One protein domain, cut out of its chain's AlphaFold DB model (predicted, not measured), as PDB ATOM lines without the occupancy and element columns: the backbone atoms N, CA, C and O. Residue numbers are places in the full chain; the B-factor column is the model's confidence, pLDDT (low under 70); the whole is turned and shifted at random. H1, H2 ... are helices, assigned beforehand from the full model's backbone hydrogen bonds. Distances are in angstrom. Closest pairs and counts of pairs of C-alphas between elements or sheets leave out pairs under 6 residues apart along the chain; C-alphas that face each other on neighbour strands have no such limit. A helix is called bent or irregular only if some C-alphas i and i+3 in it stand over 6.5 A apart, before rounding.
ATOM      1  N   ASP A 240      34.126  51.957  62.056       42.53
ATOM      2  CA  ASP A 240      34.827  50.896  62.777       42.53
ATOM      3  C   ASP A 240      34.507  49.454  62.329       42.53
ATOM      4  O   ASP A 240      35.337  48.566  62.526       42.53
ATOM      5  N   TYR A 241      33.348  49.181  61.711       51.53
ATOM      6  CA  TYR A 241      32.952  47.815  61.298       51.53
ATOM      7  C   TYR A 241      33.145  47.520  59.805       51.53
ATOM      8  O   TYR A 241      32.894  46.397  59.352       51.53
ATOM      9  N   TRP A 242      33.620  48.494  59.022       59.94
ATOM     10  CA  TRP A 242      33.741  48.362  57.565       59.94
ATOM     11  C   TRP A 242      34.632  47.193  57.141       59.94
ATOM     12  O   TRP A 242      34.335  46.514  56.160       59.94
ATOM     13  N   TRP A 243      35.707  46.921  57.884       53.47
ATOM     14  CA  TRP A 243      36.657  45.858  57.553       53.47
ATOM     15  C   TRP A 243      36.073  44.458  57.778       53.47
ATOM     16  O   TRP A 243      36.270  43.588  56.935       53.47
ATOM     17  N   GLU A 244      35.301  44.252  58.848       59.72
ATOM     18  CA  GLU A 244      34.660  42.961  59.145       59.72
ATOM     19  C   GLU A 244      33.545  42.647  58.141       59.72
ATOM     20  O   GLU A 244      33.508  41.549  57.587       59.72
ATOM     21  N   ILE A 245      32.685  43.631  57.852       65.31
ATOM     22  CA  ILE A 245      31.620  43.516  56.843       65.31
ATOM     23  C   ILE A 245      32.234  43.207  55.479       65.31
ATOM     24  O   ILE A 245      31.805  42.282  54.790       65.31
ATOM     25  N   ARG A 246      33.294  43.932  55.103       68.12
ATOM     26  CA  ARG A 246      34.004  43.695  53.850       68.12
ATOM     27  C   ARG A 246      34.608  42.298  53.785       68.12
ATOM     28  O   ARG A 246      34.475  41.634  52.762       68.12
ATOM     29  N   ASP A 247      35.294  41.853  54.829       67.50
ATOM     30  CA  ASP A 247      36.008  40.577  54.808       67.50
ATOM     31  C   ASP A 247      35.030  39.392  54.823       67.50
ATOM     32  O   ASP A 247      35.226  38.439  54.068       67.50
ATOM     33  N   GLN A 248      33.920  39.487  55.566       69.62
ATOM     34  CA  GLN A 248      32.811  38.531  55.476       69.62
ATOM     35  C   GLN A 248      32.185  38.533  54.079       69.62
ATOM     36  O   GLN A 248      31.973  37.470  53.493       69.62
ATOM     37  N   PHE A 249      31.946  39.719  53.511       76.38
ATOM     38  CA  PHE A 249      31.378  39.833  52.174       76.38
ATOM     39  C   PHE A 249      32.328  39.292  51.120       76.38
ATOM     40  O   PHE A 249      31.868  38.649  50.195       76.38
ATOM     41  N   LEU A 250      33.646  39.458  51.239       72.06
ATOM     42  CA  LEU A 250      34.622  38.876  50.314       72.06
ATOM     43  C   LEU A 250      34.737  37.354  50.470       72.06
ATOM     44  O   LEU A 250      34.848  36.656  49.454       72.06
ATOM     45  N   ALA A 251      34.672  36.853  51.707       71.19
ATOM     46  CA  ALA A 251      34.727  35.432  52.034       71.19
ATOM     47  C   ALA A 251      33.464  34.664  51.620       71.19
ATOM     48  O   ALA A 251      33.552  33.463  51.361       71.19
ATOM     49  N   SER A 252      32.313  35.337  51.500       75.50
ATOM     50  CA  SER A 252      31.073  34.688  51.071       75.50
ATOM     51  C   SER A 252      31.213  34.060  49.678       75.50
ATOM     52  O   SER A 252      31.864  34.597  48.766       75.50
ATOM     53  N   SER A 253      30.569  32.906  49.497       74.62
ATOM     54  CA  SER A 253      30.444  32.222  48.202       74.62
ATOM     55  C   SER A 253      29.558  32.993  47.220       74.62
ATOM     56  O   SER A 253      29.495  32.651  46.039       74.62
ATOM     57  N   TRP A 254      28.907  34.062  47.672       77.12
ATOM     58  CA  TRP A 254      27.984  34.815  46.851       77.12
ATOM     59  C   TRP A 254      28.675  35.563  45.701       77.12
ATOM     60  O   TRP A 254      29.826  36.001  45.804       77.12
ATOM     61  N   GLY A 255      27.979  35.663  44.567       69.75
ATOM     62  CA  GLY A 255      28.526  36.176  43.313       69.75
ATOM     63  C   GLY A 255      29.480  35.200  42.612       69.75
ATOM     64  O   GLY A 255      30.133  35.589  41.643       69.75
ATOM     65  N   LYS A 256      29.585  33.945  43.076       78.31
ATOM     66  CA  LYS A 256      30.386  32.883  42.448       78.31
ATOM     67  C   LYS A 256      29.504  31.709  42.035       78.31
ATOM     68  O   LYS A 256      28.444  31.465  42.614       78.31
ATOM     69  N   LYS A 257      29.981  30.971  41.032       77.94
ATOM     70  CA  LYS A 257      29.447  29.653  40.706       77.94
ATOM     71  C   LYS A 257      30.134  28.593  41.559       77.94
ATOM     72  O   LYS A 257      31.360  28.605  41.661       77.94
ATOM     73  N   VAL A 258      29.351  27.694  42.134       71.06
ATOM     74  CA  VAL A 258      29.797  26.478  42.815       71.06
ATOM     75  C   VAL A 258      29.279  25.323  41.966       71.06
ATOM     76  O   VAL A 258      28.095  25.278  41.657       71.06
ATOM     77  N   ASP A 259      30.183  24.476  41.476       77.06
ATOM     78  CA  ASP A 259      29.847  23.338  40.604       77.06
ATOM     79  C   ASP A 259      29.018  23.705  39.354       77.06
ATOM     80  O   ASP A 259      28.179  22.952  38.873       77.06
ATOM     81  N   GLY A 260      29.272  24.894  38.793       79.19
ATOM     82  CA  GLY A 260      28.620  25.386  37.572       79.19
ATOM     83  C   GLY A 260      27.290  26.115  37.794       79.19
ATOM     84  O   GLY A 260      26.862  26.870  36.908       79.19
ATOM     85  N   GLU A 261      26.703  25.991  38.984       75.75
ATOM     86  CA  GLU A 261      25.483  26.679  39.409       75.75
ATOM     87  C   GLU A 261      25.810  27.898  40.277       75.75
ATOM     88  O   GLU A 261      26.859  27.969  40.913       75.75
ATOM     89  N   TRP A 262      24.945  28.914  40.281       78.62
ATOM     90  CA  TRP A 262      25.120  30.038  41.203       78.62
ATOM     91  C   TRP A 262      24.885  29.564  42.633       78.62
ATOM     92  O   TRP A 262      23.905  28.868  42.881       78.62
ATOM     93  N   ALA A 263      25.766  29.962  43.556       76.62
ATOM     94  CA  ALA A 263      25.599  29.644  44.970       76.62
ATOM     95  C   ALA A 263      24.202  30.058  45.463       76.62
ATOM     96  O   ALA A 263      23.712  31.141  45.120       76.62
ATOM     97  N   GLU A 264      23.572  29.195  46.260       78.62
ATOM     98  CA  GLU A 264      22.298  29.512  46.896       78.62
ATOM     99  C   GLU A 264      22.474  30.706  47.840       78.62
ATOM    100  O   GLU A 264      23.462  30.805  48.566       78.62
ATOM    101  N   VAL A 265      21.518  31.631  47.789       79.94
ATOM    102  CA  VAL A 265      21.561  32.882  48.545       79.94
ATOM    103  C   VAL A 265      20.505  32.799  49.627       79.94
ATOM    104  O   VAL A 265      19.312  32.766  49.319       79.94
ATOM    105  N   ASN A 266      20.946  32.768  50.879       81.75
ATOM    106  CA  ASN A 266      20.049  32.900  52.019       81.75
ATOM    107  C   ASN A 266      19.844  34.386  52.369       81.75
ATOM    108  O   ASN A 266      20.455  35.285  51.786       81.75
ATOM    109  N   GLN A 267      18.977  34.642  53.343       81.00
ATOM    110  CA  GLN A 267      18.664  35.997  53.777       81.00
ATOM    111  C   GLN A 267      19.880  36.758  54.336       81.00
ATOM    112  O   GLN A 267      20.041  37.938  54.048       81.00
ATOM    113  N   TYR A 268      20.756  36.086  55.088       77.94
ATOM    114  CA  TYR A 268      21.947  36.710  55.669       77.94
ATOM    115  C   TYR A 268      22.919  37.185  54.593       77.94
ATOM    116  O   TYR A 268      23.433  38.301  54.664       77.94
ATOM    117  N   ASP A 269      23.149  36.338  53.585       79.38
ATOM    118  CA  ASP A 269      23.936  36.724  52.426       79.38
ATOM    119  C   ASP A 269      23.325  37.987  51.833       79.38
ATOM    120  O   ASP A 269      24.024  38.990  51.770       79.38
ATOM    121  N   TYR A 270      22.017  37.989  51.536       86.38
ATOM    122  CA  TYR A 270      21.308  39.140  50.970       86.38
ATOM    123  C   TYR A 270      21.485  40.443  51.764       86.38
ATOM    124  O   TYR A 270      21.824  41.477  51.184       86.38
ATOM    125  N   GLU A 271      21.321  40.394  53.083       82.81
ATOM    126  CA  GLU A 271      21.514  41.546  53.968       82.81
ATOM    127  C   GLU A 271      22.951  42.091  53.894       82.81
ATOM    128  O   GLU A 271      23.151  43.304  53.807       82.81
ATOM    129  N   LEU A 272      23.962  41.217  53.835       79.31
ATOM    130  CA  LEU A 272      25.372  41.608  53.718       79.31
ATOM    131  C   LEU A 272      25.654  42.401  52.434       79.31
ATOM    132  O   LEU A 272      26.389  43.386  52.461       79.31
ATOM    133  N   PHE A 273      25.036  42.020  51.316       88.19
ATOM    134  CA  PHE A 273      25.102  42.794  50.070       88.19
ATOM    135  C   PHE A 273      24.422  44.139  50.172       88.19
ATOM    136  O   PHE A 273      25.006  45.113  49.709       88.19
ATOM    137  N   ARG A 274      23.216  44.206  50.747       86.94
ATOM    138  CA  ARG A 274      22.487  45.476  50.848       86.94
ATOM    139  C   ARG A 274      23.236  46.469  51.724       86.94
ATOM    140  O   ARG A 274      23.352  47.632  51.350       86.94
ATOM    141  N   VAL A 275      23.861  45.996  52.804       80.50
ATOM    142  CA  VAL A 275      24.790  46.802  53.604       80.50
ATOM    143  C   VAL A 275      25.992  47.242  52.762       80.50
ATOM    144  O   VAL A 275      26.302  48.427  52.705       80.50
ATOM    145  N   CYS A 276      26.672  46.328  52.065       81.25
ATOM    146  CA  CYS A 276      27.806  46.708  51.221       81.25
ATOM    147  C   CYS A 276      27.429  47.709  50.116       81.25
ATOM    148  O   CYS A 276      28.225  48.591  49.801       81.25
ATOM    149  N   GLU A 277      26.227  47.608  49.558       86.38
ATOM    150  CA  GLU A 277      25.697  48.546  48.575       86.38
ATOM    151  C   GLU A 277      25.421  49.926  49.182       86.38
ATOM    152  O   GLU A 277      25.909  50.923  48.652       86.38
ATOM    153  N   ASP A 278      24.699  49.988  50.304       83.12
ATOM    154  CA  ASP A 278      24.331  51.243  50.973       83.12
ATOM    155  C   ASP A 278      25.560  52.064  51.407       83.12
ATOM    156  O   ASP A 278      25.515  53.294  51.389       83.12
ATOM    157  N   TYR A 279      26.667  51.400  51.767       77.25
ATOM    158  CA  TYR A 279      27.914  52.041  52.221       77.25
ATOM    159  C   TYR A 279      29.038  52.058  51.173       77.25
ATOM    160  O   TYR A 279      30.176  52.394  51.497       77.25
ATOM    161  N   ALA A 280      28.755  51.689  49.923       81.19
ATOM    162  CA  ALA A 280      29.740  51.637  48.840       81.19
ATOM    163  C   ALA A 280      30.988  50.758  49.124       81.19
ATOM    164  O   ALA A 280      32.101  51.046  48.673       81.19
ATOM    165  N   ILE A 281      30.818  49.650  49.849       75.94
ATOM    166  CA  ILE A 281      31.882  48.706  50.219       75.94
ATOM    167  C   ILE A 281      32.013  47.627  49.135       75.94
ATOM    168  O   ILE A 281      31.071  46.894  48.849       75.94
ATOM    169  N   CYS A 282      33.213  47.455  48.568       80.69
ATOM    170  CA  CYS A 282      33.502  46.398  47.582       80.69
ATOM    171  C   CYS A 282      32.546  46.383  46.370       80.69
ATOM    172  O   CYS A 282      32.056  45.323  45.965       80.69
ATOM    173  N   MET A 283      32.336  47.550  45.755       85.00
ATOM    174  CA  MET A 283      31.365  47.739  44.668       85.00
ATOM    175  C   MET A 283      31.523  46.778  43.481       85.00
ATOM    176  O   MET A 283      30.522  46.354  42.914       85.00
ATOM    177  N   ASP A 284      32.738  46.326  43.160       85.31
ATOM    178  CA  ASP A 284      32.954  45.315  42.113       85.31
ATOM    179  C   ASP A 284      32.241  43.983  42.403       85.31
ATOM    180  O   ASP A 284      31.759  43.313  41.487       85.31
ATOM    181  N   LYS A 285      32.180  43.568  43.677       84.00
ATOM    182  CA  LYS A 285      31.453  42.362  44.096       84.00
ATOM    183  C   LYS A 285      29.952  42.642  44.206       84.00
ATOM    184  O   LYS A 285      29.171  41.794  43.791       84.00
ATOM    185  N   VAL A 286      29.560  43.834  44.667       88.38
ATOM    186  CA  VAL A 286      28.153  44.285  44.706       88.38
ATOM    187  C   VAL A 286      27.525  44.227  43.310       88.38
ATOM    188  O   VAL A 286      26.470  43.620  43.147       88.38
ATOM    189  N   THR A 287      28.192  44.765  42.286       89.81
ATOM    190  CA  THR A 287      27.715  44.721  40.893       89.81
ATOM    191  C   THR A 287      27.528  43.284  40.403       89.81
ATOM    192  O   THR A 287      26.490  42.951  39.840       89.81
ATOM    193  N   LYS A 288      28.476  42.384  40.702       87.25
ATOM    194  CA  LYS A 288      28.340  40.959  40.356       87.25
ATOM    195  C   LYS A 288      27.160  40.298  41.066       87.25
ATOM    196  O   LYS A 288      26.463  39.496  40.455       87.25
ATOM    197  N   CYS A 289      26.935  40.609  42.341       88.38
ATOM    198  CA  CYS A 289      25.789  40.096  43.091       88.38
ATOM    199  C   CYS A 289      24.458  40.589  42.499       88.38
ATOM    200  O   CYS A 289      23.544  39.777  42.367       88.38
ATOM    201  N   LYS A 290      24.370  41.857  42.060       89.81
ATOM    202  CA  LYS A 290      23.200  42.393  41.333       89.81
ATOM    203  C   LYS A 290      22.915  41.617  40.055       89.81
ATOM    204  O   LYS A 290      21.817  41.092  39.904       89.81
ATOM    205  N   ASP A 291      23.927  41.436  39.205       88.31
ATOM    206  CA  ASP A 291      23.784  40.676  37.957       88.31
ATOM    207  C   ASP A 291      23.287  39.241  38.204       88.31
ATOM    208  O   ASP A 291      22.576  38.660  37.381       88.31
ATOM    209  N   VAL A 292      23.694  38.633  39.323       87.88
ATOM    210  CA  VAL A 292      23.244  37.295  39.728       87.88
ATOM    211  C   VAL A 292      21.795  37.316  40.203       87.88
ATOM    212  O   VAL A 292      21.040  36.431  39.807       87.88
ATOM    213  N   ILE A 293      21.392  38.306  41.006       88.38
ATOM    214  CA  ILE A 293      19.995  38.481  41.429       88.38
ATOM    215  C   ILE A 293      19.101  38.611  40.194       88.38
ATOM    216  O   ILE A 293      18.144  37.849  40.069       88.38
ATOM    217  N   ASP A 294      19.448  39.487  39.253       88.88
ATOM    218  CA  ASP A 294      18.651  39.719  38.044       88.88
ATOM    219  C   ASP A 294      18.509  38.440  37.207       88.88
ATOM    220  O   ASP A 294      17.413  38.079  36.780       88.88
ATOM    221  N   LYS A 295      19.595  37.672  37.048       87.00
ATOM    222  CA  LYS A 295      19.557  36.365  36.367       87.00
ATOM    223  C   LYS A 295      18.702  35.336  37.103       87.00
ATOM    224  O   LYS A 295      18.006  34.556  36.458       87.00
ATOM    225  N   LEU A 296      18.759  35.304  38.435       85.38
ATOM    226  CA  LEU A 296      17.966  34.380  39.247       85.38
ATOM    227  C   LEU A 296      16.477  34.744  39.242       85.38
ATOM    228  O   LEU A 296      15.654  33.833  39.240       85.38
ATOM    229  N   LYS A 297      16.127  36.035  39.169       87.56
ATOM    230  CA  LYS A 297      14.738  36.501  39.018       87.56
ATOM    231  C   LYS A 297      14.111  36.082  37.688       87.56
ATOM    232  O   LYS A 297      12.912  35.841  37.627       87.56
ATOM    233  N   LEU A 298      14.921  35.947  36.636       86.56
ATOM    234  CA  LEU A 298      14.486  35.456  35.323       86.56
ATOM    235  C   LEU A 298      14.393  33.920  35.241       86.56
ATOM    236  O   LEU A 298      13.984  33.378  34.215       86.56
ATOM    237  N   SER A 299      14.787  33.197  36.294       83.31
ATOM    238  CA  SER A 299      14.732  31.735  36.325       83.31
ATOM    239  C   SER A 299      13.301  31.227  36.501       83.31
ATOM    240  O   SER A 299      12.551  31.728  37.334       83.31
ATOM    241  N   ALA A 300      12.957  30.133  35.820       76.75
ATOM    242  CA  ALA A 300      11.672  29.447  35.996       76.75
ATOM    243  C   ALA A 300      11.442  28.915  37.429       76.75
ATOM    244  O   ALA A 300      10.321  28.569  37.785       76.75
ATOM    245  N   ARG A 301      12.502  28.827  38.247       79.25
ATOM    246  CA  ARG A 301      12.458  28.389  39.655       79.25
ATOM    247  C   ARG A 301      12.393  29.556  40.647       79.25
ATOM    248  O   ARG A 301      12.643  29.352  41.834       79.25
ATOM    249  N   TYR A 302      12.151  30.774  40.170       86.75
ATOM    250  CA  TYR A 302      12.094  31.942  41.031       86.75
ATOM    251  C   TYR A 302      10.840  31.937  41.911       86.75
ATOM    252  O   TYR A 302       9.728  31.772  41.423       86.75
ATOM    253  N   ASP A 303      11.030  32.134  43.215       86.94
ATOM    254  CA  ASP A 303      10.003  32.005  44.252       86.94
ATOM    255  C   ASP A 303       9.716  33.325  44.991       86.94
ATOM    256  O   ASP A 303       9.129  33.324  46.073       86.94
ATOM    257  N   GLY A 304      10.179  34.458  44.457       88.88
ATOM    258  CA  GLY A 304       9.988  35.770  45.087       88.88
ATOM    259  C   GLY A 304      10.794  35.976  46.377       88.88
ATOM    260  O   GLY A 304      10.479  36.849  47.187       88.88
ATOM    261  N   ARG A 305      11.810  35.143  46.654       88.19
ATOM    262  CA  ARG A 305      12.584  35.235  47.905       88.19
ATOM    263  C   ARG A 305      13.338  36.554  48.073       88.19
ATOM    264  O   ARG A 305      13.458  37.015  49.201       88.19
ATOM    265  N   PHE A 306      13.808  37.177  46.991       90.88
ATOM    266  CA  PHE A 306      14.567  38.425  47.106       90.88
ATOM    267  C   PHE A 306      13.683  39.618  47.463       90.88
ATOM    268  O   PHE A 306      14.149  40.485  48.189       90.88
ATOM    269  N   GLU A 307      12.420  39.661  47.022       93.88
ATOM    270  CA  GLU A 307      11.484  40.693  47.486       93.88
ATOM    271  C   GLU A 307      11.224  40.548  48.987       93.88
ATOM    272  O   GLU A 307      11.294  41.534  49.711       93.88
ATOM    273  N   ARG A 308      11.036  39.314  49.477       91.06
ATOM    274  CA  ARG A 308      10.873  39.053  50.918       91.06
ATOM    275  C   ARG A 308      12.102  39.470  51.728       91.06
ATOM    276  O   ARG A 308      11.952  40.043  52.800       91.06
ATOM    277  N   TYR A 309      13.307  39.197  51.227       91.31
ATOM    278  CA  TYR A 309      14.543  39.618  51.896       91.31
ATOM    279  C   TYR A 309      14.721  41.143  51.877       91.31
ATOM    280  O   TYR A 309      15.165  41.705  52.874       91.31
ATOM    281  N   GLU A 310      14.342  41.821  50.790       91.06
ATOM    282  CA  GLU A 310      14.391  43.288  50.700       91.06
ATOM    283  C   GLU A 310      13.376  43.960  51.628       91.06
ATOM    284  O   GLU A 310      13.721  44.908  52.329       91.06
ATOM    285  N   GLU A 311      12.138  43.464  51.679       88.81
ATOM    286  CA  GLU A 311      11.111  43.963  52.603       88.81
ATOM    287  C   GLU A 311      11.567  43.842  54.057       88.81
ATOM    288  O   GLU A 311      11.426  44.780  54.846       88.81
ATOM    289  N   GLU A 312      12.152  42.697  54.397       84.25
ATOM    290  CA  GLU A 312      12.670  42.413  55.724       84.25
ATOM    291  C   GLU A 312      13.868  43.319  56.062       84.25
ATOM    292  O   GLU A 312      13.844  43.949  57.117       84.25
ATOM    293  N   TYR A 313      14.829  43.506  55.142       84.56
ATOM    294  CA  TYR A 313      15.956  44.442  55.298       84.56
ATOM    295  C   TYR A 313      15.497  45.896  55.485       84.56
ATOM    296  O   TYR A 313      15.996  46.613  56.355       84.56
ATOM    297  N   LEU A 314      14.528  46.359  54.692       85.31
ATOM    298  CA  LEU A 314      14.016  47.727  54.782       85.31
ATOM    299  C   LEU A 314      13.212  47.959  56.067       85.31
ATOM    300  O   LEU A 314      13.345  49.026  56.673       85.31
ATOM    301  N   ARG A 315      12.408  46.977  56.508       84.25
ATOM    302  CA  ARG A 315      11.696  47.036  57.797       84.25
ATOM    303  C   ARG A 315      12.693  47.212  58.938       84.25
ATOM    304  O   ARG A 315      12.594  48.153  59.719       84.25
ATOM    305  N   GLN A 316      13.687  46.344  58.950       73.94
ATOM    306  CA  GLN A 316      14.792  46.313  59.888       73.94
ATOM    307  C   GLN A 316      15.594  47.628  59.927       73.94
ATOM    308  O   GLN A 316      15.778  48.227  60.986       73.94
ATOM    309  N   LYS A 317      16.008  48.146  58.765       76.06
ATOM    310  CA  LYS A 317      16.708  49.436  58.639       76.06
ATOM    311  C   LYS A 317      15.871  50.603  59.173       76.06
ATOM    312  O   LYS A 317      16.411  51.518  59.791       76.06
ATOM    313  N   LYS A 318      14.553  50.578  58.949       77.38
ATOM    314  CA  LYS A 318      13.622  51.603  59.442       77.38
ATOM    315  C   LYS A 318      13.452  51.550  60.960       77.38
ATOM    316  O   LYS A 318      13.451  52.603  61.587       77.38
ATOM    317  N   GLU A 319      13.318  50.360  61.539       70.94
ATOM    318  CA  GLU A 319      13.244  50.171  62.997       70.94
ATOM    319  C   GLU A 319      14.500  50.704  63.696       70.94
ATOM    320  O   GLU A 319      14.405  51.319  64.755       70.94
ATOM    321  N   LEU A 320      15.665  50.541  63.067       63.34
ATOM    322  CA  LEU A 320      16.933  51.025  63.602       63.34
ATOM    323  C   LEU A 320      17.187  52.529  63.394       63.34
ATOM    324  O   LEU A 320      17.901  53.135  64.187       63.34
ATOM    325  N   GLY A 321      16.630  53.138  62.344       53.03
ATOM    326  CA  GLY A 321      16.757  54.576  62.065       53.03
ATOM    327  C   GLY A 321      15.716  55.468  62.755       53.03
ATOM    328  O   GLY A 321      15.755  56.682  62.576       53.03
ATOM    329  N   ALA A 322      14.768  54.887  63.497       37.41
ATOM    330  CA  ALA A 322      13.696  55.594  64.208       37.41
ATOM    331  C   ALA A 322      13.990  55.831  65.708       37.41
ATOM    332  O   ALA A 322      13.059  56.091  66.473       37.41
TER     333      ALA A 322
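This is residues 240 to 322 of the 323 residues of an uncharacterized protein of Paenibacillus curdlanolyticus (UniProt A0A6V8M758). A short helix, H2, sits in the middle, with H1 on one side of it and the longest helix, H4, on the other; H1 and H4 run in nearly opposite directions. H3 crosses H2 and slants from near H1 to near H4, while a loop, residues 252 to 266, joins H1 to H2. The printed part has 83 residues with four named helices, H1 to H4 in chain order, and no named strand; the class is all helix. It is compact, with a radius of gyration of the C-alphas of 13.1 A, and elongated, spanning 38 by 25 by 16 A.

H1, residues 240 to 251, touches H2, residues 267 to 278, with residues 245 to 249 alone; their closest C-alphas, of Phe 249 and Leu 272, are 6.5 A apart. They run opposite ways at a steep tilt of 55 degrees. H2 is the hub, touching three helices. It touches H3, residues 283 to 297, opposite ways at a steep tilt of 48 degrees, closest at the C-alphas of Glu 277 and Val 286, 6.3 A. It touches H4, residues 305 to 321, the same way at a steep tilt of 59 degrees, closest at the C-alphas of Gln 267 and Tyr 309, 5.8 A. H3 is close to H1 and to H4 but not clearly touching either, with closest C-alphas Leu 250 and Lys 285 at 7.8 A and Ile 293 and Phe 306 at 7.9 A. H1 and H4 are apart. Every O i to N i+4 pair is within hydrogen-bond range in H2 and H4; 7 of 8 are in H1 and 10 of 11 in H3.

H1 begins at C-alpha 240 (34.827, 50.896, 62.777), measures 18.8 A and is irregular, with C-alphas 240 and 243 7.5 A apart. H2 measures 16.5 A, H3 20.8 A and H4 24.3 A, ending at C-alpha 321 (16.757, 54.576, 62.065).

The C-alphas farthest apart, of Asp 259 and Ala 322, are 43.1 A apart. The printed part has no cut. The link from H1 to H2 is long, and residues 298 to 303 stand free. Mean pLDDT of the printed part is 78.8; residues 240 to 248, 255 and 320 to 322 are under 70.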